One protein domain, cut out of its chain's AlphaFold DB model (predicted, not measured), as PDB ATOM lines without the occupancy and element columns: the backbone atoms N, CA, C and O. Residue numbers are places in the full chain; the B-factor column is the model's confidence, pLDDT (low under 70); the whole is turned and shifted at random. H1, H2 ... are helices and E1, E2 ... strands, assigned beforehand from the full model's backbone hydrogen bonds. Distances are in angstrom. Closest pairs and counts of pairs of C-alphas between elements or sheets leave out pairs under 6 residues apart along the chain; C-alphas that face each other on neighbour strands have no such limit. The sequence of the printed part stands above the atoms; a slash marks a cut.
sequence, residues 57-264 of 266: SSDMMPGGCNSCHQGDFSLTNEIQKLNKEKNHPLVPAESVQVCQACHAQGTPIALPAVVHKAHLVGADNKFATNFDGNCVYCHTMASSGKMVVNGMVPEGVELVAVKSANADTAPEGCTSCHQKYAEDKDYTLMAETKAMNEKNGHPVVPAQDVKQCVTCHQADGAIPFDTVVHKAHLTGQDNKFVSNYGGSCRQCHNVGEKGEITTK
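This is residues 57 to 264 of the 266 residues of an uncharacterized protein of Clostridiales bacterium PH28_bin88 (UniProt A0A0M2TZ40). Picture a long body of short helices and loops, with two small strand hairpins, E1 with E2 and E4 with E5, in its middle stretch, H2 at one end, and E3 with H7 toward the other. H4 and H9, one in each half, lie by these hairpins, H4 by E4 and E5 and H9 by E1 and E2, and each makes a corner with the short helix after it. The printed part has 208 residues, with ten named helices and five named strands in the order H1 H2 H3 H4 H5 E1 E2 H6 E3 H7 H8 H9 H10 E4 E5; both two-stranded sheets are antiparallel. The class is mostly helix, though under half of the residues are in named elements. The whole is compact, with a radius of gyration of the C-alphas of 19.0 A, yet elongated in outline, spanning 63 by 33 by 30 A.

Start at H1, residues 64 to 67, and H2, residues 75 to 84; they are only just apart, their closest C-alphas 8.2 A from each other. Next look at H3, residues 96 to 100: it is close to H2 but not clearly touching, with the closest C-alphas, those of Leu 75 and Val 96, 7.9 A apart. H4, residues 111 to 120, and H5, residues 126 to 131, touch only at the corner, with the closest C-alphas at His 119 and Phe 127, 5.3 A, and their lines about perpendicular at 79 degrees. E1, residues 139 to 142, and E2, residues 147 to 149, form an antiparallel hairpin, where N 140 and O 148 are within hydrogen-bond range at 2.9 A. Residues 141 to 142 of E1 also pair with residues 159 to 160, antiparallel. H6, residues 174 to 177, is close to H7, residues 189 to 200, but not clearly touching: the closest C-alphas, of Thr 175 and Leu 189, are 7.9 A apart. E3, residues 180 to 182, pairs with no named strand; it pairs with residues 185 to 186, antiparallel. H8, residues 211 to 214, is close to H9, residues 225 to 234, but not clearly touching, with the closest C-alphas, those of Val 214 and Phe 225, 6.1 A apart. H9 and E1 are near each other, and the closest C-alphas of E2 and H9, Met 147 and Thr 227, are 7.5 A apart. H9 and H10, residues 240 to 245, touch only at the corner, closest at the C-alphas of His 233 and Phe 241, 5.5 A, and about perpendicular at 85 degrees. E4, residues 253 to 255, and E5, residues 261 to 263, are the last hairpin, antiparallel, with N 254 and O 262 at 2.9 A. The closest C-alphas of H4 and E4 are Leu 120 and Val 255, 7.3 A. Every O i to N i+4 pair is within range in H2, H4, H5, H7, H9 and H10; H3 has 0 of 1, but 2 of 2 O i to N i+3 pairs, and H1, H6 and H8 are too short for an i+4 pair.

Find C-alpha 64 at (-6.358, -30.539, -46.323), where H1 begins. H2 runs 14.3 A from C-alpha 75 to C-alpha 84, H4 13.7 A from 111 to 120, and E1 10.1 A from 139 to 142. H7, the longest helix, begins at C-alpha 189, (19.166, -39.602, -24.363), and runs 15.9 A to 200; H9 runs 13.9 A. E5 ends at C-alpha 263, (5.724, -44.294, -31.413).

The two C-alphas farthest apart, of Lys 84 and Glu 183, are 63.7 A from each other. The printed part has no cut. The long links are H2 to H3 and E2 to H6, the latter residues 150 to 173. The mean pLDDT of the printed part is 92.5, and no printed residue is under 70.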
ATOM      1  N   SER A  57       5.533 -31.203 -48.356       93.50
ATOM      2  CA  SER A  57       5.319 -30.108 -47.416       93.50
ATOM      3  C   SER A  57       3.832 -29.916 -47.147       93.50
ATOM      4  O   SER A  57       3.009 -30.084 -48.048       93.50
ATOM      5  N   SER A  58       3.479 -29.563 -45.911       91.94
ATOM      6  CA  SER A  58       2.072 -29.409 -45.519       91.94
ATOM      7  C   SER A  58       1.347 -28.257 -46.217       91.94
ATOM      8  O   SER A  58       0.124 -28.261 -46.317       91.94
ATOM      9  N   ASP A  59       2.087 -27.277 -46.730       92.00
ATOM     10  CA  ASP A  59       1.552 -26.171 -47.534       92.00
ATOM     11  C   ASP A  59       1.171 -26.579 -48.969       92.00
ATOM     12  O   ASP A  59       0.454 -25.838 -49.637       92.00
ATOM     13  N   MET A  60       1.569 -27.771 -49.432       92.50
ATOM     14  CA  MET A  60       1.175 -28.299 -50.745       92.50
ATOM     15  C   MET A  60      -0.304 -28.701 -50.801       92.50
ATOM     16  O   MET A  60      -0.863 -28.813 -51.888       92.50
ATOM     17  N   MET A  61      -0.943 -28.910 -49.644       91.06
ATOM     18  CA  MET A  61      -2.349 -29.315 -49.528       91.06
ATOM     19  C   MET A  61      -3.134 -28.317 -48.666       91.06
ATOM     20  O   MET A  61      -3.636 -28.686 -47.607       91.06
ATOM     21  N   PRO A  62      -3.264 -27.040 -49.073       84.62
ATOM     22  CA  PRO A  62      -3.835 -25.990 -48.223       84.62
ATOM     23  C   PRO A  62      -5.317 -26.213 -47.875       84.62
ATOM     24  O   PRO A  62      -5.811 -25.651 -46.903       84.62
ATOM     25  N   GLY A  63      -6.031 -27.041 -48.646       84.75
ATOM     26  CA  GLY A  63      -7.412 -27.448 -48.370       84.75
ATOM     27  C   GLY A  63      -7.530 -28.717 -47.518       84.75
ATOM     28  O   GLY A  63      -8.641 -29.214 -47.326       84.75
ATOM     29  N   GLY A  64      -6.407 -29.275 -47.050       87.75
ATOM     30  CA  GLY A  64      -6.358 -30.539 -46.323       87.75
ATOM     31  C   GLY A  64      -7.019 -31.668 -47.109       87.75
ATOM     32  O   GLY A  64      -6.701 -31.899 -48.275       87.75
ATOM     33  N   CYS A  65      -7.989 -32.345 -46.493       90.62
ATOM     34  CA  CYS A  65      -8.741 -33.434 -47.126       90.62
ATOM     35  C   CYS A  65      -9.362 -33.011 -48.467       90.62
ATOM     36  O   CYS A  65      -9.332 -33.769 -49.438       90.62
ATOM     37  N   ASN A  66      -9.866 -31.778 -48.543       89.19
ATOM     38  CA  ASN A  66     -10.540 -31.262 -49.730       89.19
ATOM     39  C   ASN A  66      -9.572 -30.961 -50.875       89.19
ATOM     40  O   ASN A  66     -10.035 -30.735 -51.983       89.19
ATOM     41  N   SER A  67      -8.251 -30.972 -50.665       90.75
ATOM     42  CA  SER A  67      -7.290 -30.871 -51.770       90.75
ATOM     43  C   SER A  67      -7.308 -32.108 -52.676       90.75
ATOM     44  O   SER A  67      -7.017 -31.982 -53.861       90.75
ATOM     45  N   CYS A  68      -7.703 -33.274 -52.150       91.81
ATOM     46  CA  CYS A  68      -7.799 -34.525 -52.913       91.81
ATOM     47  C   CYS A  68      -9.241 -35.034 -53.052       91.81
ATOM     48  O   CYS A  68      -9.600 -35.598 -54.084       91.81
ATOM     49  N   HIS A  69     -10.086 -34.830 -52.036       92.50
ATOM     50  CA  HIS A  69     -11.468 -35.314 -52.024       92.50
ATOM     51  C   HIS A  69     -12.425 -34.342 -52.719       92.50
ATOM     52  O   HIS A  69     -13.215 -33.646 -52.080       92.50
ATOM     53  N   GLN A  70     -12.363 -34.311 -54.051       92.12
ATOM     54  CA  GLN A  70     -13.214 -33.488 -54.915       92.12
ATOM     55  C   GLN A  70     -13.861 -34.326 -56.024       92.12
ATOM     56  O   GLN A  70     -13.413 -35.434 -56.323       92.12
ATOM     57  N   GLY A  71     -14.910 -33.786 -56.654       93.44
ATOM     58  CA  GLY A  71     -15.605 -34.444 -57.765       93.44
ATOM     59  C   GLY A  71     -16.093 -35.842 -57.384       93.44
ATOM     60  O   GLY A  71     -16.739 -36.019 -56.348       93.44
ATOM     61  N   ASP A  72     -15.735 -36.837 -58.195       93.56
ATOM     62  CA  ASP A  72     -16.105 -38.239 -57.972       93.56
ATOM     63  C   ASP A  72     -15.570 -38.798 -56.646       93.56
ATOM     64  O   ASP A  72     -16.239 -39.628 -56.036       93.56
ATOM     65  N   PHE A  73     -14.442 -38.278 -56.150       91.44
ATOM     66  CA  PHE A  73     -13.806 -38.675 -54.887       91.44
ATOM     67  C   PHE A  73     -14.184 -37.775 -53.701       91.44
ATOM     68  O   PHE A  73     -13.522 -37.797 -52.660       91.44
ATOM     69  N   SER A  74     -15.217 -36.939 -53.840       93.88
ATOM     70  CA  SER A  74     -15.695 -36.100 -52.739       93.88
ATOM     71  C   SER A  74     -16.096 -36.931 -51.514       93.88
ATOM     72  O   SER A  74     -16.594 -38.050 -51.640       93.88
ATOM     73  N   LEU A  75     -15.945 -36.362 -50.312       91.69
ATOM     74  CA  LEU A  75     -16.329 -37.032 -49.059       91.69
ATOM     75  C   LEU A  75     -17.800 -37.481 -49.067       91.69
ATOM     76  O   LEU A  75     -18.131 -38.554 -48.570       91.69
ATOM     77  N   THR A  76     -18.679 -36.694 -49.691       93.56
ATOM     78  CA  THR A  76     -20.090 -37.055 -49.878       93.56
ATOM     79  C   THR A  76     -20.249 -38.317 -50.726       93.56
ATOM     80  O   THR A  76     -20.995 -39.216 -50.336       93.56
ATOM     81  N   ASN A  77     -19.529 -38.433 -51.844       94.88
ATOM     82  CA  ASN A  77     -19.580 -39.631 -52.683       94.88
ATOM     83  C   ASN A  77     -18.990 -40.856 -51.972       94.88
ATOM     84  O   ASN A  77     -19.553 -41.946 -52.078       94.88
ATOM     85  N   GLU A  78     -17.917 -40.681 -51.197       93.00
ATOM     86  CA  GLU A  78     -17.328 -41.766 -50.403       93.00
ATOM     87  C   GLU A  78     -18.308 -42.291 -49.342       93.00
ATOM     88  O   GLU A  78     -18.530 -43.499 -49.244       93.00
ATOM     89  N   ILE A  79     -18.991 -41.408 -48.604       94.25
ATOM     90  CA  ILE A  79     -20.024 -41.828 -47.643       94.25
ATOM     91  C   ILE A  79     -21.204 -42.507 -48.345       94.25
ATOM     92  O   ILE A  79     -21.706 -43.520 -47.855       94.25
ATOM     93  N   GLN A  80     -21.636 -42.014 -49.511       94.56
ATOM     94  CA  GLN A  80     -22.681 -42.680 -50.295       94.56
ATOM     95  C   GLN A  80     -22.263 -44.088 -50.732       94.56
ATOM     96  O   GLN A  80     -23.076 -45.013 -50.686       94.56
ATOM     97  N   LYS A  81     -21.007 -44.269 -51.151       94.12
ATOM     98  CA  LYS A  81     -20.457 -45.576 -51.520       94.12
ATOM     99  C   LYS A  81     -20.436 -46.521 -50.317       94.12
ATOM    100  O   LYS A  81     -21.013 -47.604 -50.399       94.12
ATOM    101  N   LEU A  82     -19.878 -46.087 -49.187       93.19
ATOM    102  CA  LEU A  82     -19.852 -46.878 -47.951       93.19
ATOM    103  C   LEU A  82     -21.264 -47.237 -47.465       93.19
ATOM    104  O   LEU A  82     -21.489 -48.338 -46.961       93.19
ATOM    105  N   ASN A  83     -22.234 -46.339 -47.652       95.81
ATOM    106  CA  ASN A  83     -23.627 -46.611 -47.326       95.81
ATOM    107  C   ASN A  83     -24.258 -47.677 -48.225       95.81
ATOM    108  O   ASN A  83     -24.900 -48.594 -47.712       95.81
ATOM    109  N   LYS A  84     -24.028 -47.614 -49.542       95.56
ATOM    110  CA  LYS A  84     -24.479 -48.650 -50.489       95.56
ATOM    111  C   LYS A  84     -23.897 -50.025 -50.149       95.56
ATOM    112  O   LYS A  84     -24.594 -51.029 -50.262       95.56
ATOM    113  N   GLU A  85     -22.657 -50.059 -49.670       95.31
ATOM    114  CA  GLU A  85     -21.973 -51.274 -49.211       95.31
ATOM    115  C   GLU A  85     -22.403 -51.733 -47.804       95.31
ATOM    116  O   GLU A  85     -21.923 -52.754 -47.321       95.31
ATOM    117  N   LYS A  86     -23.335 -51.021 -47.151       91.69
ATOM    118  CA  LYS A  86     -23.812 -51.268 -45.776       91.69
ATOM    119  C   LYS A  86     -22.721 -51.169 -44.701       91.69
ATOM    120  O   LYS A  86     -22.874 -51.726 -43.617       91.69
ATOM    121  N   ASN A  87     -21.662 -50.413 -44.978       89.94
ATOM    122  CA  ASN A  87     -20.518 -50.221 -44.086       89.94
ATOM    123  C   ASN A  87     -20.559 -48.888 -43.318       89.94
ATOM    124  O   ASN A  87     -19.755 -48.684 -42.411       89.94
ATOM    125  N   HIS A  88     -21.477 -47.976 -43.660       93.94
ATOM    126  CA  HIS A  88     -21.629 -46.682 -42.985       93.94
ATOM    127  C   HIS A  88     -23.065 -46.127 -43.135       93.94
ATOM    128  O   HIS A  88     -23.673 -46.300 -44.194       93.94
ATOM    129  N   PRO A  89     -23.662 -45.457 -42.130       93.62
ATOM    130  CA  PRO A  89     -24.938 -44.759 -42.316       93.62
ATOM    131  C   PRO A  89     -24.804 -43.588 -43.303       93.62
ATOM    132  O   PRO A  89     -23.743 -42.978 -43.418       93.62
ATOM    133  N   LEU A  90     -25.877 -43.244 -44.014       94.06
ATOM    134  CA  LEU A  90     -25.862 -42.059 -44.869       94.06
ATOM    135  C   LEU A  90     -25.924 -40.805 -43.990       94.06
ATOM    136  O   LEU A  90     -26.905 -40.596 -43.279       94.06
ATOM    137  N   VAL A  91     -24.883 -39.982 -44.053       92.94
ATOM    138  CA  VAL A  91     -24.792 -38.699 -43.348       92.94
ATOM    139  C   VAL A  91     -24.291 -37.620 -44.312       92.94
ATOM    140  O   VAL A  91     -23.540 -37.948 -45.234       92.94
ATOM    141  N   PRO A  92     -24.679 -36.345 -44.133       89.56
ATOM    142  CA  PRO A  92     -24.053 -35.244 -44.858       89.56
ATOM    143  C   PRO A  92     -22.549 -35.214 -44.558       89.56
ATOM    144  O   PRO A  92     -22.157 -35.235 -43.394       89.56
ATOM    145  N   ALA A  93     -21.704 -35.183 -45.586       87.69
ATOM    146  CA  ALA A  93     -20.246 -35.219 -45.446       87.69
ATOM    147  C   ALA A  93     -19.611 -34.070 -46.231       87.69
ATOM    148  O   ALA A  93     -18.877 -34.266 -47.200       87.69
ATOM    149  N   GLU A  94     -19.966 -32.856 -45.824       82.44
ATOM    150  CA  GLU A  94     -19.477 -31.610 -46.423       82.44
ATOM    151  C   GLU A  94     -18.086 -31.226 -45.895       82.44
ATOM    152  O   GLU A  94     -17.351 -30.483 -46.542       82.44
ATOM    153  N   SER A  95     -17.706 -31.745 -44.725       85.06
ATOM    154  CA  SER A  95     -16.387 -31.544 -44.129       85.06
ATOM    155  C   SER A  95     -15.990 -32.716 -43.235       85.06
ATOM    156  O   SER A  95     -16.838 -33.459 -42.733       85.06
ATOM    157  N   VAL A  96     -14.686 -32.875 -43.001       86.25
ATOM    158  CA  VAL A  96     -14.153 -33.960 -42.163       86.25
ATOM    159  C   VAL A  96     -14.496 -33.767 -40.674       86.25
ATOM    160  O   VAL A  96     -14.522 -34.731 -39.909       86.25
ATOM    161  N   GLN A  97     -14.828 -32.539 -40.262       86.94
ATOM    162  CA  GLN A  97     -15.323 -32.210 -38.925       86.94
ATOM    163  C   GLN A  97     -16.620 -32.958 -38.607       86.94
ATOM    164  O   GLN A  97     -16.803 -33.405 -37.477       86.94
ATOM    165  N   VAL A  98     -17.496 -33.157 -39.599       88.94
ATOM    166  CA  VAL A  98     -18.749 -33.901 -39.398       88.94
ATOM    167  C   VAL A  98     -18.464 -35.345 -38.984       88.94
ATOM    168  O   VAL A  98     -19.150 -35.895 -38.124       88.94
ATOM    169  N   CYS A  99     -17.397 -35.943 -39.517       90.31
ATOM    170  CA  CYS A  99     -16.999 -37.304 -39.179       90.31
ATOM    171  C   CYS A  99     -16.632 -37.437 -37.692       90.31
ATOM    172  O   CYS A  99     -16.927 -38.461 -37.075       90.31
ATOM    173  N   GLN A 100     -16.031 -36.404 -37.085       90.38
ATOM    174  CA  GLN A 100     -15.616 -36.429 -35.677       90.38
ATOM    175  C   GLN A 100     -16.786 -36.473 -34.691       90.38
ATOM    176  O   GLN A 100     -16.589 -36.919 -33.564       90.38
ATOM    177  N   ALA A 101     -17.996 -36.078 -35.102       91.31
ATOM    178  CA  ALA A 101     -19.178 -36.164 -34.246       91.31
ATOM    179  C   ALA A 101     -19.495 -37.614 -33.833       91.31
ATOM    180  O   ALA A 101     -19.955 -37.851 -32.718       91.31
ATOM    181  N   CYS A 102     -19.202 -38.582 -34.709       94.00
ATOM    182  CA  CYS A 102     -19.403 -40.010 -34.445       94.00
ATOM    183  C   CYS A 102     -18.085 -40.761 -34.218       94.00
ATOM    184  O   CYS A 102     -18.037 -41.703 -33.432       94.00
ATOM    185  N   HIS A 103     -17.012 -40.339 -34.889       93.62
ATOM    186  CA  HIS A 103     -15.705 -40.997 -34.879       93.62
ATOM    187  C   HIS A 103     -14.690 -40.260 -33.993       93.62
ATOM    188  O   HIS A 103     -13.512 -40.141 -34.333       93.62
ATOM    189  N   ALA A 104     -15.138 -39.729 -32.856       91.94
ATOM    190  CA  ALA A 104     -14.270 -39.047 -31.901       91.94
ATOM    191  C   ALA A 104     -13.173 -39.978 -31.343       91.94
ATOM    192  O   ALA A 104     -13.278 -41.211 -31.383       91.94
ATOM    193  N   GLN A 105     -12.117 -39.384 -30.785       86.75
ATOM    194  CA  GLN A 105     -11.075 -40.135 -30.083       86.75
ATOM    195  C   GLN A 105     -11.689 -40.956 -28.936       86.75
ATOM    196  O   GLN A 105     -12.564 -40.475 -28.221       86.75
ATOM    197  N   GLY A 106     -11.236 -42.200 -28.764       85.38
ATOM    198  CA  GLY A 106     -11.740 -43.107 -27.724       85.38
ATOM    199  C   GLY A 106     -13.024 -43.858 -28.090       85.38
ATOM    200  O   GLY A 106     -13.444 -44.739 -27.344       85.38
ATOM    201  N   THR A 107     -13.630 -43.571 -29.244       91.12
ATOM    202  CA  THR A 107     -14.708 -44.412 -29.785       91.12
ATOM    203  C   THR A 107     -14.144 -45.719 -30.364       91.12
ATOM    204  O   THR A 107     -12.971 -45.763 -30.748       91.12
ATOM    205  N   PRO A 108     -14.956 -46.793 -30.486       89.62
ATOM    206  CA  PRO A 108     -14.502 -48.056 -31.078       89.62
ATOM    207  C   PRO A 108     -13.965 -47.919 -32.510       89.62
ATOM    208  O   PRO A 108     -13.163 -48.738 -32.951       89.62
ATOM    209  N   ILE A 109     -14.419 -46.893 -33.235       90.62
ATOM    210  CA  ILE A 109     -14.017 -46.584 -34.607       90.62
ATOM    211  C   ILE A 109     -13.601 -45.110 -34.641       90.62
ATOM    212  O   ILE A 109     -14.342 -44.254 -35.118       90.62
ATOM    213  N   ALA A 110     -12.431 -44.802 -34.085       94.19
ATOM    214  CA  ALA A 110     -11.905 -43.442 -34.078       94.19
ATOM    215  C   ALA A 110     -11.477 -43.001 -35.489       94.19
ATOM    216  O   ALA A 110     -10.875 -43.774 -36.242       94.19
ATOM    217  N   LEU A 111     -11.741 -41.737 -35.828       93.31
ATOM    218  CA  LEU A 111     -11.483 -41.171 -37.153       93.31
ATOM    219  C   LEU A 111     -10.025 -41.341 -37.606       93.31
ATOM    220  O   LEU A 111      -9.835 -41.741 -38.755       93.31
ATOM    221  N   PRO A 112      -8.999 -41.126 -36.750       93.75
ATOM    222  CA  PRO A 112      -7.613 -41.332 -37.160       93.75
ATOM    223  C   PRO A 112      -7.361 -42.751 -37.674       93.75
ATOM    224  O   PRO A 112      -6.799 -42.913 -38.749       93.75
ATOM    225  N   ALA A 113      -7.850 -43.780 -36.973       93.50
ATOM    226  CA  ALA A 113      -7.653 -45.169 -37.388       93.50
ATOM    227  C   ALA A 113      -8.324 -45.462 -38.740       93.50
ATOM    228  O   ALA A 113      -7.723 -46.101 -39.600       93.50
ATOM    229  N   VAL A 114      -9.538 -44.945 -38.967       92.56
ATOM    230  CA  VAL A 114     -10.247 -45.101 -40.250       92.56
ATOM    231  C   VAL A 114      -9.469 -44.449 -41.391       92.56
ATOM    232  O   VAL A 114      -9.208 -45.094 -42.406       92.56
ATOM    233  N   VAL A 115      -9.078 -43.184 -41.217       94.44
ATOM    234  CA  VAL A 115      -8.387 -42.407 -42.252       94.44
ATOM    235  C   VAL A 115      -7.017 -43.006 -42.544       94.44
ATOM    236  O   VAL A 115      -6.704 -43.258 -43.707       94.44
ATOM    237  N   HIS A 116      -6.220 -43.300 -41.516       96.06
ATOM    238  CA  HIS A 116      -4.913 -43.922 -41.695       96.06
ATOM    239  C   HIS A 116      -5.026 -45.291 -42.347       96.06
ATOM    240  O   HIS A 116      -4.270 -45.577 -43.265       96.06
ATOM    241  N   LYS A 117      -5.985 -46.133 -41.948       94.81
ATOM    242  CA  LYS A 117      -6.167 -47.436 -42.593       94.81
ATOM    243  C   LYS A 117      -6.480 -47.281 -44.081       94.81
ATOM    244  O   LYS A 117      -5.874 -47.960 -44.903       94.81
ATOM    245  N   ALA A 118      -7.381 -46.366 -44.433       93.00
ATOM    246  CA  ALA A 118      -7.757 -46.123 -45.823       93.00
ATOM    247  C   ALA A 118      -6.598 -45.583 -46.685       93.00
ATOM    248  O   ALA A 118      -6.567 -45.845 -47.884       93.00
ATOM    249  N   HIS A 119      -5.629 -44.876 -46.092       95.44
ATOM    250  CA  HIS A 119      -4.569 -44.175 -46.834       95.44
ATOM    251  C   HIS A 119      -3.156 -44.743 -46.634       95.44
ATOM    252  O   HIS A 119      -2.259 -44.442 -47.406       95.44
ATOM    253  N   LEU A 120      -2.908 -45.564 -45.621       94.94
ATOM    254  CA  LEU A 120      -1.555 -46.022 -45.282       94.94
ATOM    255  C   LEU A 120      -1.429 -47.544 -45.224       94.94
ATOM    256  O   LEU A 120      -0.315 -48.048 -45.099       94.94
ATOM    257  N   VAL A 121      -2.544 -48.274 -45.318       94.56
ATOM    258  CA  VAL A 121      -2.567 -49.735 -45.213       94.56
ATOM    259  C   VAL A 121      -3.014 -50.362 -46.535       94.56
ATOM    260  O   VAL A 121      -3.923 -49.866 -47.203       94.56
ATOM    261  N   GLY A 122      -2.382 -51.486 -46.887       92.69
ATOM    262  CA  GLY A 122      -2.670 -52.283 -48.081       92.69
ATOM    263  C   GLY A 122      -1.651 -52.072 -49.204       92.69
ATOM    264  O   GLY A 122      -1.175 -50.962 -49.424       92.69
ATOM    265  N   ALA A 123      -1.323 -53.147 -49.926       85.50
ATOM    266  CA  ALA A 123      -0.320 -53.118 -50.996       85.50
ATOM    267  C   ALA A 123      -0.724 -52.212 -52.175       85.50
ATOM    268  O   ALA A 123       0.123 -51.548 -52.762       85.50
ATOM    269  N   ASP A 124      -2.025 -52.128 -52.470       88.81
ATOM    270  CA  ASP A 124      -2.572 -51.317 -53.567       88.81
ATOM    271  C   ASP A 124      -3.007 -49.910 -53.124       88.81
ATOM    272  O   ASP A 124      -3.801 -49.248 -53.807       88.81
ATOM    273  N   ASN A 125      -2.530 -49.444 -51.965       91.69
ATOM    274  CA  ASN A 125      -2.957 -48.170 -51.411       91.69
ATOM    275  C   ASN A 125      -2.491 -46.997 -52.289       91.69
ATOM    276  O   ASN A 125      -1.305 -46.671 -52.349       91.69
ATOM    277  N   LYS A 126      -3.446 -46.321 -52.940       91.06
ATOM    278  CA  LYS A 126      -3.161 -45.225 -53.877       91.06
ATOM    279  C   LYS A 126      -2.479 -44.032 -53.225       91.06
ATOM    280  O   LYS A 126      -1.726 -43.332 -53.897       91.06
ATOM    281  N   PHE A 127      -2.715 -43.795 -51.937       93.81
ATOM    282  CA  PHE A 127      -2.022 -42.730 -51.234       93.81
ATOM    283  C   PHE A 127      -0.558 -43.094 -50.982       93.81
ATOM    284  O   PHE A 127       0.331 -42.302 -51.291       93.81
ATOM    285  N   ALA A 128      -0.292 -44.323 -50.535       90.44
ATOM    286  CA  ALA A 128       1.072 -44.824 -50.406       90.44
ATOM    287  C   ALA A 128       1.837 -44.781 -51.742       90.44
ATOM    288  O   ALA A 128       2.981 -44.341 -51.766       90.44
ATOM    289  N   THR A 129       1.209 -45.154 -52.862       90.00
ATOM    290  CA  THR A 129       1.891 -45.173 -54.170       90.00
ATOM    291  C   THR A 129       2.072 -43.789 -54.789       90.00
ATOM    292  O   THR A 129       3.123 -43.507 -55.356       90.00
ATOM    293  N   ASN A 130       1.058 -42.922 -54.720       90.81
ATOM    294  CA  ASN A 130       1.060 -41.659 -55.470       90.81
ATOM    295  C   ASN A 130       1.652 -40.502 -54.663       90.81
ATOM    296  O   ASN A 130       2.198 -39.560 -55.236       90.81
ATOM    297  N   PHE A 131       1.542 -40.578 -53.339       92.00
ATOM    298  CA  PHE A 131       1.947 -39.529 -52.408       92.00
ATOM    299  C   PHE A 131       3.014 -40.013 -51.428       92.00
ATOM    300  O   PHE A 131       3.311 -39.321 -50.455       92.00
ATOM    301  N   ASP A 132       3.587 -41.194 -51.682       91.00
ATOM    302  CA  ASP A 132       4.636 -41.782 -50.856       91.00
ATOM    303  C   ASP A 132       4.213 -41.838 -49.380       91.00
ATOM    304  O   ASP A 132       4.985 -41.521 -48.491       91.00
ATOM    305  N   GLY A 133       2.928 -42.097 -49.102       92.25
ATOM    306  CA  GLY A 133       2.406 -42.252 -47.739       92.25
ATOM    307  C   GLY A 133       2.679 -41.080 -46.785       92.25
ATOM    308  O   GLY A 133       2.675 -41.283 -45.570       92.25
ATOM    309  N   ASN A 134       2.953 -39.880 -47.305       94.50
ATOM    310  CA  ASN A 134       3.550 -38.823 -46.506       94.50
ATOM    311  C   ASN A 134       2.527 -38.139 -45.589       94.50
ATOM    312  O   ASN A 134       1.545 -37.553 -46.047       94.50
ATOM    313  N   CYS A 135       2.786 -38.170 -44.281       95.25
ATOM    314  CA  CYS A 135       1.866 -37.665 -43.268       95.25
ATOM    315  C   CYS A 135       1.556 -36.172 -43.439       95.25
ATOM    316  O   CYS A 135       0.441 -35.745 -43.129       95.25
ATOM    317  N   VAL A 136       2.510 -35.376 -43.942       95.06
ATOM    318  CA  VAL A 136       2.348 -33.917 -44.000       95.06
ATOM    319  C   VAL A 136       1.351 -33.457 -45.063       95.06
ATOM    320  O   VAL A 136       0.924 -32.313 -45.033       95.06
ATOM    321  N   TYR A 137       0.891 -34.333 -45.962       95.06
ATOM    322  CA  TYR A 137      -0.210 -33.977 -46.866       95.06
ATOM    323  C   TYR A 137      -1.555 -33.827 -46.147       95.06
ATOM    324  O   TYR A 137      -2.400 -33.052 -46.589       95.06
ATOM    325  N   CYS A 138      -1.745 -34.530 -45.029       94.94
ATOM    326  CA  CYS A 138      -2.951 -34.419 -44.206       94.94
ATOM    327  C   CYS A 138      -2.694 -33.663 -42.905       94.94
ATOM    328  O   CYS A 138      -3.637 -33.147 -42.310       94.94
ATOM    329  N   HIS A 139      -1.445 -33.600 -42.449       95.25
ATOM    330  CA  HIS A 139      -1.081 -32.988 -41.183       95.25
ATOM    331  C   HIS A 139      -0.201 -31.757 -41.364       95.25
ATOM    332  O   HIS A 139       0.676 -31.696 -42.216       95.25
ATOM    333  N   THR A 140      -0.400 -30.790 -40.486       94.06
ATOM    334  CA  THR A 140       0.495 -29.653 -40.287       94.06
ATOM    335  C   THR A 140       0.795 -29.535 -38.794       94.06
ATOM    336  O   THR A 140       0.356 -30.371 -38.002       94.06
ATOM    337  N   MET A 141       1.565 -28.535 -38.391       94.88
ATOM    338  CA  MET A 141       1.996 -28.378 -37.011       94.88
ATOM    339  C   MET A 141       1.690 -26.971 -36.522       94.88
ATOM    340  O   MET A 141       1.981 -25.992 -37.202       94.88
ATOM    341  N   ALA A 142       1.124 -26.863 -35.328       95.44
ATOM    342  CA  ALA A 142       1.034 -25.594 -34.621       95.44
ATOM    343  C   ALA A 142       2.432 -25.130 -34.175       95.44
ATOM    344  O   ALA A 142       3.290 -25.961 -33.881       95.44
ATOM    345  N   SER A 143       2.667 -23.825 -34.004       94.00
ATOM    346  CA  SER A 143       3.958 -23.301 -33.503       94.00
ATOM    347  C   SER A 143       4.326 -23.785 -32.083       94.00
ATOM    348  O   SER A 143       5.485 -23.721 -31.651       94.00
ATOM    349  N   SER A 144       3.360 -24.366 -31.363       93.56
ATOM    350  CA  SER A 144       3.583 -25.097 -30.113       93.56
ATOM    351  C   SER A 144       4.326 -26.428 -30.290       93.56
ATOM    352  O   SER A 144       4.934 -26.885 -29.328       93.56
ATOM    353  N   GLY A 145       4.311 -27.027 -31.485       94.94
ATOM    354  CA  GLY A 145       4.802 -28.381 -31.771       94.94
ATOM    355  C   GLY A 145       3.694 -29.432 -31.888       94.94
ATOM    356  O   GLY A 145       3.959 -30.584 -32.214       94.94
ATOM    357  N   LYS A 146       2.433 -29.066 -31.636       95.06
ATOM    358  CA  LYS A 146       1.310 -30.001 -31.754       95.06
ATOM    359  C   LYS A 146       0.988 -30.267 -33.224       95.06
ATOM    360  O   LYS A 146       0.691 -29.327 -33.963       95.06
ATOM    361  N   MET A 147       0.969 -31.536 -33.629       94.38
ATOM    362  CA  MET A 147       0.477 -31.923 -34.952       94.38
ATOM    363  C   MET A 147      -1.047 -31.795 -35.002       94.38
ATOM    364  O   MET A 147      -1.759 -32.202 -34.083       94.38
ATOM    365  N   VAL A 148      -1.555 -31.230 -36.088       93.38
ATOM    366  CA  VAL A 148      -2.983 -31.016 -36.336       93.38
ATOM    367  C   VAL A 148      -3.323 -31.462 -37.751       93.38
ATOM    368  O   VAL A 148      -2.454 -31.528 -38.618       93.38
ATOM    369  N   VAL A 149      -4.582 -31.814 -37.994       92.62
ATOM    370  CA  VAL A 149      -5.046 -32.150 -39.345       92.62
ATOM    371  C   VAL A 149      -5.258 -30.852 -40.117       92.62
ATOM    372  O   VAL A 149      -5.885 -29.913 -39.619       92.62
ATOM    373  N   ASN A 150      -4.726 -30.790 -41.331       89.06
ATOM    374  CA  ASN A 150      -4.861 -29.636 -42.196       89.06
ATOM    375  C   ASN A 150      -6.341 -29.418 -42.558       89.06
ATOM    376  O   ASN A 150      -7.072 -30.371 -42.832       89.06
ATOM    377  N   GLY A 151      -6.808 -28.172 -42.487       83.44
ATOM    378  CA  GLY A 151      -8.234 -27.840 -42.585       83.44
ATOM    379  C   GLY A 151      -9.065 -28.116 -41.321       83.44
ATOM    380  O   GLY A 151     -10.260 -27.832 -41.324       83.44
ATOM    381  N   MET A 152      -8.469 -28.625 -40.232       87.56
ATOM    382  CA  MET A 152      -9.107 -28.783 -38.907       87.56
ATOM    383  C   MET A 152      -8.406 -27.979 -37.809       87.56
ATOM    384  O   MET A 152      -8.454 -28.324 -36.626       87.56
ATOM    385  N   VAL A 153      -7.700 -26.932 -38.209       86.62
ATOM    386  CA  VAL A 153      -6.898 -26.118 -37.306       86.62
ATOM    387  C   VAL A 153      -7.824 -25.185 -36.517       86.62
ATOM    388  O   VAL A 153      -8.642 -24.504 -37.139       86.62
ATOM    389  N   PRO A 154      -7.732 -25.137 -35.174       86.00
ATOM    390  CA  PRO A 154      -8.501 -24.180 -34.386       86.00
ATOM    391  C   PRO A 154      -8.174 -22.730 -34.767       86.00
ATOM    392  O   PRO A 154      -7.037 -22.412 -35.118       86.00
ATOM    393  N   GLU A 155      -9.162 -21.842 -34.665       89.44
ATOM    394  CA  GLU A 155      -8.965 -20.416 -34.932       89.44
ATOM    395  C   GLU A 155      -7.882 -19.820 -34.016       89.44
ATOM    396  O   GLU A 155      -7.772 -20.174 -32.841       89.44
ATOM    397  N   GLY A 156      -7.055 -18.927 -34.567       91.88
ATOM    398  CA  GLY A 156      -5.976 -18.267 -33.828       91.88
ATOM    399  C   GLY A 156      -4.736 -19.131 -33.572       91.88
ATOM    400  O   GLY A 156      -3.796 -18.657 -32.937       91.88
ATOM    401  N   VAL A 157      -4.691 -20.373 -34.066       93.62
ATOM    402  CA  VAL A 157      -3.488 -21.211 -33.989       93.62
ATOM    403  C   VAL A 157      -2.537 -20.860 -35.128       93.62
ATOM    404  O   VAL A 157      -2.846 -21.049 -36.303       93.62
ATOM    405  N   GLU A 158      -1.350 -20.379 -34.770       94.38
ATOM    406  CA  GLU A 158      -0.255 -20.177 -35.714       94.38
ATOM    407  C   GLU A 158       0.293 -21.528 -36.191       94.38
ATOM    408  O   GLU A 158       0.580 -22.419 -35.383       94.38
ATOM    409  N   LEU A 159       0.454 -21.666 -37.507       93.12
ATOM    410  CA  LEU A 159       0.913 -22.887 -38.160       93.12
ATOM    411  C   LEU A 159       2.338 -22.748 -38.681       93.12
ATOM    412  O   LEU A 159       2.750 -21.697 -39.166       93.12
ATOM    413  N   VAL A 160       3.058 -23.862 -38.649       91.94
ATOM    414  CA  VAL A 160       4.389 -24.028 -39.221       91.94
ATOM    415  C   VAL A 160       4.308 -25.104 -40.296       91.94
ATOM    416  O   VAL A 160       3.833 -26.215 -40.050       91.94
ATOM    417  N   ALA A 161       4.786 -24.779 -41.498       90.69
ATOM    418  CA  ALA A 161       4.888 -25.758 -42.568       90.69
ATOM    419  C   ALA A 161       5.909 -26.839 -42.190       90.69
ATOM    420  O   ALA A 161       7.057 -26.533 -41.863       90.69
ATOM    421  N   VAL A 162       5.492 -28.103 -42.253       91.81
ATOM    422  CA  VAL A 162       6.369 -29.245 -41.979       91.81
ATOM    423  C   VAL A 162       6.807 -29.848 -43.297       91.81
ATOM    424  O   VAL A 162       5.969 -30.162 -44.143       91.81
ATOM    425  N   LYS A 163       8.119 -30.039 -43.447       92.50
ATOM    426  CA  LYS A 163       8.712 -30.762 -44.570       92.50
ATOM    427  C   LYS A 163       9.080 -32.165 -44.130       92.50
ATOM    428  O   LYS A 163       9.692 -32.340 -43.079       92.50
ATOM    429  N   SER A 164       8.720 -33.146 -44.945       92.81
ATOM    430  CA  SER A 164       8.957 -34.550 -44.628       92.81
ATOM    431  C   SER A 164       9.234 -35.352 -45.893       92.81
ATOM    432  O   SER A 164       8.567 -35.164 -46.908       92.81
ATOM    433  N   ALA A 165      10.193 -36.262 -45.833       91.62
ATOM    434  CA  ALA A 165      10.378 -37.370 -46.762       91.62
ATOM    435  C   ALA A 165       9.780 -38.650 -46.152       91.62
ATOM    436  O   ALA A 165       9.465 -38.671 -44.968       91.62
ATOM    437  N   ASN A 166       9.639 -39.730 -46.922       84.94
ATOM    438  CA  ASN A 166       9.023 -40.973 -46.427       84.94
ATOM    439  C   ASN A 166      10.026 -42.107 -46.119       84.94
ATOM    440  O   ASN A 166       9.646 -43.267 -45.976       84.94
ATOM    441  N   ALA A 167      11.319 -41.802 -46.010       86.75
ATOM    442  CA  ALA A 167      12.323 -42.813 -45.682       86.75
ATOM    443  C   ALA A 167      12.280 -43.185 -44.192       86.75
ATOM    444  O   ALA A 167      12.170 -42.309 -43.334       86.75
ATOM    445  N   ASP A 168      12.415 -44.470 -43.881       90.62
ATOM    446  CA  ASP A 168      12.605 -44.960 -42.518       90.62
ATOM    447  C   ASP A 168      13.983 -45.610 -42.407       90.62
ATOM    448  O   ASP A 168      14.268 -46.619 -43.050       90.62
ATOM    449  N   THR A 169      14.853 -44.992 -41.618       90.50
ATOM    450  CA  THR A 169      16.216 -45.462 -41.354       90.50
ATOM    451  C   THR A 169      16.467 -45.640 -39.857       90.50
ATOM    452  O   THR A 169      17.613 -45.813 -39.455       90.50
ATOM    453  N   ALA A 170      15.416 -45.571 -39.038       92.75
ATOM    454  CA  ALA A 170      15.467 -45.649 -37.584       92.75
ATOM    455  C   ALA A 170      14.445 -46.689 -37.096       92.75
ATOM    456  O   ALA A 170      13.396 -46.334 -36.546       92.75
ATOM    457  N   PRO A 171      14.688 -47.989 -37.335       90.56
ATOM    458  CA  PRO A 171      13.723 -49.034 -36.999       90.56
ATOM    459  C   PRO A 171      13.427 -49.120 -35.493       90.56
ATOM    460  O   PRO A 171      12.307 -49.459 -35.111       90.56
ATOM    461  N   GLU A 172      14.378 -48.742 -34.636       91.75
ATOM    462  CA  GLU A 172      14.238 -48.716 -33.174       91.75
ATOM    463  C   GLU A 172      13.744 -47.364 -32.625       91.75
ATOM    464  O   GLU A 172      13.515 -47.224 -31.423       91.75
ATOM    465  N   GLY A 173      13.535 -46.366 -33.487       93.62
ATOM    466  CA  GLY A 173      13.071 -45.042 -33.089       93.62
ATOM    467  C   GLY A 173      14.174 -44.197 -32.459       93.62
ATOM    468  O   GLY A 173      15.237 -43.997 -33.045       93.62
ATOM    469  N   CYS A 174      13.915 -43.666 -31.260       94.12
ATOM    470  CA  CYS A 174      14.794 -42.692 -30.606       94.12
ATOM    471  C   CYS A 174      16.242 -43.185 -30.488       94.12
ATOM    472  O   CYS A 174      17.169 -42.425 -30.753       94.12
ATOM    473  N   THR A 175      16.448 -44.452 -30.129       92.69
ATOM    474  CA  THR A 175      17.782 -45.023 -29.889       92.69
ATOM    475  C   THR A 175      18.581 -45.277 -31.168       92.69
ATOM    476  O   THR A 175      19.802 -45.370 -31.090       92.69
ATOM    477  N   SER A 176      17.946 -45.314 -32.348       93.31
ATOM    478  CA  SER A 176      18.668 -45.411 -33.626       93.31
ATOM    479  C   SER A 176      19.504 -44.151 -33.909       93.31
ATOM    480  O   SER A 176      20.537 -44.224 -34.576       93.31
ATOM    481  N   CYS A 177      19.083 -42.992 -33.391       93.44
ATOM    482  CA  CYS A 177      19.785 -41.713 -33.553       93.44
ATOM    483  C   CYS A 177      20.444 -41.230 -32.252       93.44
ATOM    484  O   CYS A 177      21.535 -40.666 -32.285       93.44
ATOM    485  N   HIS A 178      19.811 -41.463 -31.102       94.69
ATOM    486  CA  HIS A 178      20.314 -41.028 -29.803       94.69
ATOM    487  C   HIS A 178      21.246 -42.061 -29.177       94.69
ATOM    488  O   HIS A 178      20.899 -42.758 -28.220       94.69
ATOM    489  N   GLN A 179      22.450 -42.140 -29.731       93.69
ATOM    490  CA  GLN A 179      23.496 -43.062 -29.313       93.69
ATOM    491  C   GLN A 179      24.866 -42.379 -29.275       93.69
ATOM    492  O   GLN A 179      25.051 -41.245 -29.728       93.69
ATOM    493  N   LYS A 180      25.849 -43.075 -28.707       95.19
ATOM    494  CA  LYS A 180      27.231 -42.609 -28.694       95.19
ATOM    495  C   LYS A 180      27.927 -43.044 -29.981       95.19
ATOM    496  O   LYS A 180      28.089 -44.236 -30.217       95.19
ATOM    497  N   TYR A 181      28.359 -42.077 -30.786       92.06
ATOM    498  CA  TYR A 181      29.035 -42.327 -32.064       92.06
ATOM    499  C   TYR A 181      30.564 -42.270 -31.952       92.06
ATOM    500  O   TYR A 181      31.260 -42.928 -32.721       92.06
ATOM    501  N   ALA A 182      31.097 -41.489 -31.009       94.31
ATOM    502  CA  ALA A 182      32.527 -41.410 -30.698       94.31
ATOM    503  C   ALA A 182      32.735 -40.948 -29.246       94.31
ATOM    504  O   ALA A 182      31.771 -40.628 -28.549       94.31
ATOM    505  N   GLU A 183      33.983 -40.908 -28.773       91.56
ATOM    506  CA  GLU A 183      34.308 -40.467 -27.408       91.56
ATOM    507  C   GLU A 183      33.812 -39.043 -27.117       91.56
ATOM    508  O   GLU A 183      33.225 -38.811 -26.061       91.56
ATOM    509  N   ASP A 184      33.959 -38.147 -28.094       92.62
ATOM    510  CA  ASP A 184      33.559 -36.737 -28.085       92.62
ATOM    511  C   ASP A 184      32.175 -36.479 -28.714       92.62
ATOM    512  O   ASP A 184      31.742 -35.334 -28.826       92.62
ATOM    513  N   LYS A 185      31.473 -37.536 -29.147       93.50
ATOM    514  CA  LYS A 185      30.173 -37.458 -29.836       93.50
ATOM    515  C   LYS A 185      29.162 -38.382 -29.177       93.50
ATOM    516  O   LYS A 185      28.866 -39.470 -29.677       93.50
ATOM    517  N   ASP A 186      28.654 -37.928 -28.041       95.69
ATOM    518  CA  ASP A 186      27.632 -38.612 -27.259       95.69
ATOM    519  C   ASP A 186      26.281 -37.911 -27.431       95.69
ATOM    520  O   ASP A 186      26.065 -36.835 -26.877       95.69
ATOM    521  N   TYR A 187      25.390 -38.525 -28.211       94.75
ATOM    522  CA  TYR A 187      24.016 -38.058 -28.426       94.75
ATOM    523  C   TYR A 187      23.001 -38.962 -27.719       94.75
ATOM    524  O   TYR A 187      21.827 -38.994 -28.083       94.75
ATOM    525  N   THR A 188      23.440 -39.753 -26.734       96.19
ATOM    526  CA  THR A 188      22.525 -40.591 -25.949       96.19
ATOM    527  C   THR A 188      21.446 -39.743 -25.279       96.19
ATOM    528  O   THR A 188      21.681 -38.591 -24.920       96.19
ATOM    529  N   LEU A 189      20.264 -40.316 -25.036       94.75
ATOM    530  CA  LEU A 189      19.166 -39.602 -24.363       94.75
ATOM    531  C   LEU A 189      19.593 -39.020 -23.002       94.75
ATOM    532  O   LEU A 189      19.207 -37.909 -22.639       94.75
ATOM    533  N   MET A 190      20.452 -39.728 -22.265       95.31
ATOM    534  CA  MET A 190      21.052 -39.202 -21.039       95.31
ATOM    535  C   MET A 190      21.934 -37.971 -21.309       95.31
ATOM    536  O   MET A 190      21.822 -36.989 -20.575       95.31
ATOM    537  N   ALA A 191      22.808 -38.003 -22.320       96.19
ATOM    538  CA  ALA A 191      23.642 -36.855 -22.680       96.19
ATOM    539  C   ALA A 191      22.787 -35.644 -23.089       96.19
ATOM    540  O   ALA A 191      23.018 -34.542 -22.593       96.19
ATOM    541  N   GLU A 192      21.732 -35.864 -23.875       94.81
ATOM    542  CA  GLU A 192      20.786 -34.814 -24.268       94.81
ATOM    543  C   GLU A 192      20.085 -34.187 -23.058       94.81
ATOM    544  O   GLU A 192      19.982 -32.967 -22.954       94.81
ATOM    545  N   THR A 193      19.645 -34.987 -22.082       95.44
ATOM    546  CA  THR A 193      18.985 -34.436 -20.883       95.44
ATOM    547  C   THR A 193      19.936 -33.641 -19.992       95.44
ATOM    548  O   THR A 193      19.510 -32.660 -19.385       95.44
ATOM    549  N   LYS A 194      21.229 -33.995 -19.956       96.31
ATOM    550  CA  LYS A 194      22.268 -33.180 -19.305       96.31
ATOM    551  C   LYS A 194      22.470 -31.853 -20.032       96.31
ATOM    552  O   LYS A 194      22.421 -30.808 -19.392       96.31
ATOM    553  N   ALA A 195      22.601 -31.883 -21.357       94.94
ATOM    554  CA  ALA A 195      22.733 -30.669 -22.161       94.94
ATOM    555  C   ALA A 195      21.503 -29.752 -22.020       94.94
ATOM    556  O   ALA A 195      21.633 -28.531 -21.905       94.94
ATOM    557  N   MET A 196      20.294 -30.325 -21.966       94.81
ATOM    558  CA  MET A 196      19.076 -29.569 -21.672       94.81
ATOM    559  C   MET A 196      19.107 -28.984 -20.257       94.81
ATOM    560  O   MET A 196      18.817 -27.802 -20.104       94.81
ATOM    561  N   ASN A 197      19.517 -29.747 -19.238       96.69
ATOM    562  CA  ASN A 197      19.646 -29.232 -17.872       96.69
ATOM    563  C   ASN A 197      20.525 -27.979 -17.801       96.69
ATOM    564  O   ASN A 197      20.107 -26.970 -17.236       96.69
ATOM    565  N   GLU A 198      21.694 -28.019 -18.433       96.94
ATOM    566  CA  GLU A 198      22.633 -26.895 -18.476       96.94
ATOM    567  C   GLU A 198      22.057 -25.683 -19.220       96.94
ATOM    568  O   GLU A 198      22.288 -24.538 -18.834       96.94
ATOM    569  N   LYS A 199      21.273 -25.925 -20.278       95.19
ATOM    570  CA  LYS A 199      20.710 -24.870 -21.127       95.19
ATOM    571  C   LYS A 199      19.449 -24.222 -20.554       95.19
ATOM    572  O   LYS A 199      19.253 -23.020 -20.722       95.19
ATOM    573  N   ASN A 200      18.542 -25.012 -19.985       93.50
ATOM    574  CA  ASN A 200      17.191 -24.567 -19.633       93.50
ATOM    575  C   ASN A 200      16.638 -25.173 -18.332       93.50
ATOM    576  O   ASN A 200      15.456 -24.999 -18.042       93.50
ATOM    577  N   GLY A 201      17.463 -25.868 -17.549       94.81
ATOM    578  CA  GLY A 201      17.065 -26.423 -16.256       94.81
ATOM    579  C   GLY A 201      16.189 -27.675 -16.332       94.81
ATOM    580  O   GLY A 201      15.649 -28.081 -15.304       94.81
ATOM    581  N   HIS A 202      16.043 -28.314 -17.501       95.12
ATOM    582  CA  HIS A 202      15.353 -29.605 -17.600       95.12
ATOM    583  C   HIS A 202      15.983 -30.630 -16.636       95.12
ATOM    584  O   HIS A 202      17.205 -30.752 -16.627       95.12
ATOM    585  N   PRO A 203      15.225 -31.392 -15.828       94.00
ATOM    586  CA  PRO A 203      15.809 -32.384 -14.928       94.00
ATOM    587  C   PRO A 203      16.674 -33.407 -15.672       94.00
ATOM    588  O   PRO A 203      16.271 -33.936 -16.711       94.00
ATOM    589  N   VAL A 204      17.856 -33.713 -15.133       94.75
ATOM    590  CA  VAL A 204      18.672 -34.813 -15.660       94.75
ATOM    591  C   VAL A 204      17.986 -36.122 -15.306       94.75
ATOM    592  O   VAL A 204      17.773 -36.422 -14.131       94.75
ATOM    593  N   VAL A 205      17.669 -36.914 -16.323       91.62
ATOM    594  CA  VAL A 205      17.110 -38.252 -16.154       91.62
ATOM    595  C   VAL A 205      18.111 -39.270 -16.694       91.62
ATOM    596  O   VAL A 205      18.673 -39.061 -17.771       91.62
ATOM    597  N   PRO A 206      18.366 -40.385 -15.988       90.00
ATOM    598  CA  PRO A 206      19.183 -41.477 -16.511       90.00
ATOM    599  C   PRO A 206      18.381 -42.270 -17.561       90.00
ATOM    600  O   PRO A 206      18.099 -43.453 -17.383       90.00
ATOM    601  N   ALA A 207      17.948 -41.590 -18.626       89.06
ATOM    602  CA  ALA A 207      17.105 -42.143 -19.674       89.06
ATOM    603  C   ALA A 207      17.907 -43.134 -20.519       89.06
ATOM    604  O   ALA A 207      18.869 -42.764 -21.195       89.06
ATOM    605  N   GLN A 208      17.502 -44.400 -20.447       86.56
ATOM    606  CA  GLN A 208      18.015 -45.472 -21.303       86.56
ATOM    607  C   GLN A 208      17.137 -45.654 -22.540       86.56
ATOM    608  O   GLN A 208      17.612 -46.112 -23.575       86.56
ATOM    609  N   ASP A 209      15.868 -45.268 -22.438       89.44
ATOM    610  CA  ASP A 209      14.896 -45.329 -23.508       89.44
ATOM    611  C   ASP A 209      13.937 -44.126 -23.418       89.44
ATOM    612  O   ASP A 209      14.145 -43.166 -22.674       89.44
ATOM    613  N   VAL A 210      12.914 -44.122 -24.263       91.00
ATOM    614  CA  VAL A 210      11.970 -43.009 -24.366       91.00
ATOM    615  C   VAL A 210      10.856 -43.073 -23.307       91.00
ATOM    616  O   VAL A 210      10.211 -42.061 -23.012       91.00
ATOM    617  N   LYS A 211      10.647 -44.226 -22.656       92.25
ATOM    618  CA  LYS A 211       9.596 -44.418 -21.645       92.25
ATOM    619  C   LYS A 211       9.856 -43.591 -20.390       92.25
ATOM    620  O   LYS A 211       8.912 -43.142 -19.740       92.25
ATOM    621  N   GLN A 212      11.122 -43.331 -20.053       92.56
ATOM    622  CA  GLN A 212      11.440 -42.454 -18.923       92.56
ATOM    623  C   GLN A 212      10.968 -41.012 -19.182       92.56
ATOM    624  O   GLN A 212      10.534 -40.339 -18.249       92.56
ATOM    625  N   CYS A 213      10.956 -40.549 -20.436       93.50
ATOM    626  CA  CYS A 213      10.513 -39.199 -20.792       93.50
ATOM    627  C   CYS A 213       8.999 -39.017 -20.594       93.50
ATOM    628  O   CYS A 213       8.556 -38.021 -20.018       93.50
ATOM    629  N   VAL A 214       8.195 -40.003 -21.012       94.00
ATOM    630  CA  VAL A 214       6.721 -39.933 -20.912       94.00
ATOM    631  C   VAL A 214       6.199 -40.064 -19.479       94.00
ATOM    632  O   VAL A 214       5.024 -39.811 -19.234       94.00
ATOM    633  N   THR A 215       7.062 -40.400 -18.513       93.12
ATOM    634  CA  THR A 215       6.701 -40.380 -17.086       93.12
ATOM    635  C   THR A 215       6.371 -38.960 -16.616       93.12
ATOM    636  O   THR A 215       5.457 -38.779 -15.816       93.12
ATOM    637  N   CYS A 216       7.076 -37.952 -17.141       95.12
ATOM    638  CA  CYS A 216       6.815 -36.539 -16.851       95.12
ATOM    639  C   CYS A 216       6.037 -35.846 -17.978       95.12
ATOM    640  O   CYS A 216       5.209 -34.978 -17.713       95.12
ATOM    641  N   HIS A 217       6.271 -36.244 -19.230       95.25
ATOM    642  CA  HIS A 217       5.638 -35.661 -20.414       95.25
ATOM    643  C   HIS A 217       4.400 -36.451 -20.864       95.25
ATOM    644  O   HIS A 217       4.300 -36.902 -22.004       95.25
ATOM    645  N   GLN A 218       3.450 -36.654 -19.954       94.69
ATOM    646  CA  GLN A 218       2.220 -37.396 -20.244       94.69
ATOM    647  C   GLN A 218       1.364 -36.688 -21.308       94.69
ATOM    648  O   GLN A 218       1.453 -35.474 -21.481       94.69
ATOM    649  N   ALA A 219       0.524 -37.445 -22.017       90.88
ATOM    650  CA  ALA A 219      -0.284 -36.926 -23.126       90.88
ATOM    651  C   ALA A 219      -1.253 -35.800 -22.712       90.88
ATOM    652  O   ALA A 219      -1.533 -34.904 -23.503       90.88
ATOM    653  N   ASP A 220      -1.749 -35.838 -21.476       89.88
ATOM    654  CA  ASP A 220      -2.611 -34.838 -20.840       89.88
ATOM    655  C   ASP A 220      -1.849 -33.905 -19.880       89.88
ATOM    656  O   ASP A 220      -2.448 -33.063 -19.209       89.88
ATOM    657  N   GLY A 221      -0.521 -34.034 -19.823       92.50
ATOM    658  CA  GLY A 221       0.341 -33.189 -19.010       92.50
ATOM    659  C   GLY A 221       0.453 -31.762 -19.551       92.50
ATOM    660  O   GLY A 221       0.118 -31.465 -20.695       92.50
ATOM    661  N   ALA A 222       1.004 -30.864 -18.729       91.69
ATOM    662  CA  ALA A 222       1.219 -29.464 -19.113       91.69
ATOM    663  C   ALA A 222       2.129 -29.309 -20.345       91.69
ATOM    664  O   ALA A 222       2.010 -28.342 -21.095       91.69
ATOM    665  N   ILE A 223       3.048 -30.259 -20.540       92.25
ATOM    666  CA  ILE A 223       3.975 -30.307 -21.667       92.25
ATOM    667  C   ILE A 223       3.958 -31.738 -22.233       92.25
ATOM    668  O   ILE A 223       4.753 -32.569 -21.788       92.25
ATOM    669  N   PRO A 224       3.056 -32.049 -23.178       96.25
ATOM    670  CA  PRO A 224       2.954 -33.384 -23.759       96.25
ATOM    671  C   PRO A 224       4.207 -33.799 -24.536       96.25
ATOM    672  O   PRO A 224       4.844 -32.974 -25.200       96.25
ATOM    673  N   PHE A 225       4.556 -35.087 -24.463       95.62
ATOM    674  CA  PHE A 225       5.779 -35.631 -25.064       95.62
ATOM    675  C   PHE A 225       5.849 -35.435 -26.581       95.62
ATOM    676  O   PHE A 225       6.875 -35.011 -27.109       95.62
ATOM    677  N   ASP A 226       4.751 -35.697 -27.285       95.06
ATOM    678  CA  ASP A 226       4.661 -35.521 -28.735       95.06
ATOM    679  C   ASP A 226       4.971 -34.073 -29.145       95.06
ATOM    680  O   ASP A 226       5.765 -33.824 -30.048       95.06
ATOM    681  N   THR A 227       4.410 -33.110 -28.420       95.81
ATOM    682  CA  THR A 227       4.537 -31.680 -28.699       95.81
ATOM    683  C   THR A 227       5.989 -31.221 -28.584       95.81
ATOM    684  O   THR A 227       6.486 -30.515 -29.466       95.81
ATOM    685  N   VAL A 228       6.707 -31.645 -27.539       94.06
ATOM    686  CA  VAL A 228       8.121 -31.269 -27.373       94.06
ATOM    687  C   VAL A 228       9.031 -31.956 -28.378       94.06
ATOM    688  O   VAL A 228       9.925 -31.301 -28.917       94.06
ATOM    689  N   VAL A 229       8.795 -33.236 -28.674       95.75
ATOM    690  CA  VAL A 229       9.612 -33.982 -29.636       95.75
ATOM    691  C   VAL A 229       9.447 -33.408 -31.032       95.75
ATOM    692  O   VAL A 229      10.452 -33.102 -31.674       95.75
ATOM    693  N   HIS A 230       8.211 -33.190 -31.484       97.00
ATOM    694  CA  HIS A 230       7.959 -32.565 -32.779       97.00
ATOM    695  C   HIS A 230       8.599 -31.186 -32.856       97.00
ATOM    696  O   HIS A 230       9.297 -30.895 -33.822       97.00
ATOM    697  N   LYS A 231       8.452 -30.348 -31.822       94.31
ATOM    698  CA  LYS A 231       9.085 -29.027 -31.820       94.31
ATOM    699  C   LYS A 231      10.605 -29.124 -31.952       94.31
ATOM    700  O   LYS A 231      11.180 -28.425 -32.783       94.31
ATOM    701  N   ALA A 232      11.249 -30.000 -31.184       93.00
ATOM    702  CA  ALA A 232      12.699 -30.177 -31.225       93.00
ATOM    703  C   ALA A 232      13.203 -30.685 -32.591       93.00
ATOM    704  O   ALA A 232      14.262 -30.265 -33.052       93.00
ATOM    705  N   HIS A 233      12.433 -31.545 -33.263       95.62
ATOM    706  CA  HIS A 233      12.882 -32.239 -34.472       95.62
ATOM    707  C   HIS A 233      12.338 -31.648 -35.779       95.62
ATOM    708  O   HIS A 233      12.911 -31.888 -36.830       95.62
ATOM    709  N   LEU A 234      11.276 -30.847 -35.756       94.69
ATOM    710  CA  LEU A 234      10.626 -30.341 -36.973       94.69
ATOM    711  C   LEU A 234      10.654 -28.812 -37.092       94.69
ATOM    712  O   LEU A 234      10.132 -28.273 -38.064       94.69
ATOM    713  N   THR A 235      11.258 -28.099 -36.133       90.62
ATOM    714  CA  THR A 235      11.360 -26.628 -36.161       90.62
ATOM    715  C   THR A 235      12.794 -26.122 -36.022       90.62
ATOM    716  O   THR A 235      13.697 -26.858 -35.631       90.62
ATOM    717  N   GLY A 236      12.996 -24.837 -36.320       86.31
ATOM    718  CA  GLY A 236      14.292 -24.168 -36.227       86.31
ATOM    719  C   GLY A 236      15.050 -24.134 -37.552       86.31
ATOM    720  O   GLY A 236      14.887 -24.997 -38.416       86.31
ATOM    721  N   GLN A 237      15.876 -23.101 -37.714       83.06
ATOM    722  CA  GLN A 237      16.819 -23.018 -38.829       83.06
ATOM    723  C   GLN A 237      17.881 -24.117 -38.676       83.06
ATOM    724  O   GLN A 237      18.259 -24.460 -37.557       83.06
ATOM    725  N   ASP A 238      18.324 -24.692 -39.794       85.56
ATOM    726  CA  ASP A 238      19.335 -25.760 -39.836       85.56
ATOM    727  C   ASP A 238      19.005 -27.006 -38.996       85.56
ATOM    728  O   ASP A 238      19.903 -27.670 -38.462       85.56
ATOM    729  N   ASN A 239      17.712 -27.342 -38.893       90.38
ATOM    730  CA  ASN A 239      17.253 -28.507 -38.148       90.38
ATOM    731  C   ASN A 239      17.914 -29.798 -38.672       90.38
ATOM    732  O   ASN A 239      17.672 -30.230 -39.803       90.38
ATOM    733  N   LYS A 240      18.730 -30.429 -37.816       91.12
ATOM    734  CA  LYS A 240      19.517 -31.620 -38.166       91.12
ATOM    735  C   LYS A 240      18.662 -32.845 -38.442       91.12
ATOM    736  O   LYS A 240      19.060 -33.680 -39.248       91.12
ATOM    737  N   PHE A 241      17.492 -32.952 -37.819       93.88
ATOM    738  CA  PHE A 241      16.581 -34.048 -38.108       93.88
ATOM    739  C   PHE A 241      16.019 -33.938 -39.527       93.88
ATOM    740  O   PHE A 241      16.053 -34.903 -40.292       93.88
ATOM    741  N   VAL A 242      15.591 -32.737 -39.916       92.19
ATOM    742  CA  VAL A 242      15.123 -32.474 -41.279       92.19
ATOM    743  C   VAL A 242      16.248 -32.679 -42.291       92.19
ATOM    744  O   VAL A 242      16.057 -33.418 -43.252       92.19
ATOM    745  N   SER A 243      17.433 -32.101 -42.071       90.88
ATOM    746  CA  SER A 243      18.523 -32.180 -43.052       90.88
ATOM    747  C   SER A 243      19.123 -33.578 -43.204       90.88
ATOM    748  O   SER A 243      19.518 -33.944 -44.307       90.88
ATOM    749  N   ASN A 244      19.218 -34.352 -42.119       89.94
ATOM    750  CA  ASN A 244      19.936 -35.631 -42.130       89.94
ATOM    751  C   ASN A 244      19.006 -36.831 -42.337       89.94
ATOM    752  O   ASN A 244      19.451 -37.857 -42.845       89.94
ATOM    753  N   TYR A 245      17.730 -36.708 -41.963       91.31
ATOM    754  CA  TYR A 245      16.755 -37.806 -41.991       91.31
ATOM    755  C   TYR A 245      15.481 -37.457 -42.770       91.31
ATOM    756  O   TYR A 245      14.489 -38.188 -42.718       91.31
ATOM    757  N   GLY A 246      15.493 -36.325 -43.474       92.19
ATOM    758  CA  GLY A 246      14.397 -35.868 -44.318       92.19
ATOM    759  C   GLY A 246      13.159 -35.438 -43.539       92.19
ATOM    760  O   GLY A 246      12.107 -35.284 -44.147       92.19
ATOM    761  N   GLY A 247      13.222 -35.283 -42.213       94.00
ATOM    762  CA  GLY A 247      12.045 -34.931 -41.407       94.00
ATOM    763  C   GLY A 247      10.967 -36.021 -41.403       94.00
ATOM    764  O   GLY A 247       9.788 -35.726 -41.209       94.00
ATOM    765  N   SER A 248      11.337 -37.268 -41.706       95.19
ATOM    766  CA  SER A 248      10.384 -38.362 -41.891       95.19
ATOM    767  C   SER A 248       9.701 -38.754 -40.586       95.19
ATOM    768  O   SER A 248      10.350 -39.173 -39.626       95.19
ATOM    769  N   CYS A 249       8.367 -38.706 -40.570       96.06
ATOM    770  CA  CYS A 249       7.572 -39.150 -39.424       96.06
ATOM    771  C   CYS A 249       7.818 -40.631 -39.101       96.06
ATOM    772  O   CYS A 249       7.735 -41.040 -37.943       96.06
ATOM    773  N   ARG A 250       8.166 -41.436 -40.115       95.31
ATOM    774  CA  ARG A 250       8.427 -42.872 -39.962       95.31
ATOM    775  C   ARG A 250       9.694 -43.172 -39.175       95.31
ATOM    776  O   ARG A 250       9.804 -44.267 -38.645       95.31
ATOM    777  N   GLN A 251      10.607 -42.215 -39.010       95.75
ATOM    778  CA  GLN A 251      11.771 -42.406 -38.137       95.75
ATOM    779  C   GLN A 251      11.347 -42.629 -36.678       95.75
ATOM    780  O   GLN A 251      12.020 -43.338 -35.941       95.75
ATOM    781  N   CYS A 252      10.209 -42.063 -36.260       96.56
ATOM    782  CA  CYS A 252       9.702 -42.187 -34.892       96.56
ATOM    783  C   CYS A 252       8.400 -42.982 -34.799       96.56
ATOM    784  O   CYS A 252       8.099 -43.505 -33.730       96.56
ATOM    785  N   HIS A 253       7.633 -43.089 -35.884       97.19
ATOM    786  CA  HIS A 253       6.314 -43.707 -35.867       97.19
ATOM    787  C   HIS A 253       6.215 -44.978 -36.704       97.19
ATOM    788  O   HIS A 253       6.788 -45.078 -37.788       97.19
ATOM    789  N   ASN A 254       5.402 -45.918 -36.223       95.69
ATOM    790  CA  ASN A 254       4.937 -47.070 -36.985       95.69
ATOM    791  C   ASN A 254       3.490 -46.864 -37.428       95.69
ATOM    792  O   ASN A 254       2.702 -46.240 -36.719       95.69
ATOM    793  N   VAL A 255       3.144 -47.452 -38.574       94.38
ATOM    794  CA  VAL A 255       1.757 -47.607 -39.024       94.38
ATOM    795  C   VAL A 255       1.383 -49.073 -38.860       94.38
ATOM    796  O   VAL A 255       1.972 -49.930 -39.516       94.38
ATOM    797  N   GLY A 256       0.435 -49.365 -37.976       94.50
ATOM    798  CA  GLY A 256      -0.087 -50.714 -37.800       94.50
ATOM    799  C   GLY A 256      -1.162 -51.076 -38.827       94.50
ATOM    800  O   GLY A 256      -1.664 -50.241 -39.583       94.50
ATOM    801  N   GLU A 257      -1.540 -52.352 -38.855       94.75
ATOM    802  CA  GLU A 257      -2.445 -52.915 -39.867       94.75
ATOM    803  C   GLU A 257      -3.884 -52.378 -39.780       94.75
ATOM    804  O   GLU A 257      -4.670 -52.510 -40.723       94.75
ATOM    805  N   LYS A 258      -4.267 -51.773 -38.653       92.94
ATOM    806  CA  LYS A 258      -5.589 -51.162 -38.467       92.94
ATOM    807  C   LYS A 258      -5.540 -49.639 -38.596       92.94
ATOM    808  O   LYS A 258      -6.554 -48.997 -38.332       92.94
ATOM    809  N   GLY A 259      -4.418 -49.074 -39.047       93.69
ATOM    810  CA  GLY A 259      -4.221 -47.629 -39.173       93.69
ATOM    811  C   GLY A 259      -3.839 -46.943 -37.858       93.69
ATOM    812  O   GLY A 259      -3.857 -45.716 -37.763       93.69
ATOM    813  N   GLU A 260      -3.509 -47.704 -36.820       94.06
ATOM    814  CA  GLU A 260      -2.920 -47.160 -35.607       94.06
ATOM    815  C   GLU A 260      -1.543 -46.561 -35.909       94.06
ATOM    816  O   GLU A 260      -0.723 -47.167 -36.599       94.06
ATOM    817  N   ILE A 261      -1.296 -45.360 -35.389       94.81
ATOM    818  CA  ILE A 261       0.030 -44.749 -35.394       94.81
ATOM    819  C   ILE A 261       0.587 -44.900 -33.991       94.81
ATOM    820  O   ILE A 261      -0.011 -44.406 -33.034       94.81
ATOM    821  N   THR A 262       1.710 -45.594 -33.863       94.81
ATOM    822  CA  THR A 262       2.403 -45.763 -32.583       94.81
ATOM    823  C   THR A 262       3.779 -45.129 -32.649       94.81
ATOM    824  O   THR A 262       4.321 -44.920 -33.733       94.81
ATOM    825  N   THR A 263       4.345 -44.780 -31.500       95.31
ATOM    826  CA  THR A 263       5.724 -44.294 -31.413       95.31
ATOM    827  C   THR A 263       6.646 -45.478 -31.157       95.31
ATOM    828  O   THR A 263       6.419 -46.263 -30.241       95.31
ATOM    829  N   LYS A 264       7.692 -45.619 -31.967       95.12
ATOM    830  CA  LYS A 264       8.714 -46.653 -31.810       95.12
ATOM    831  C   LYS A 264       9.381 -46.528 -30.441       95.12
ATOM    832  O   LYS A 264       9.802 -45.444 -30.045       95.12
TER     833      LYS A 264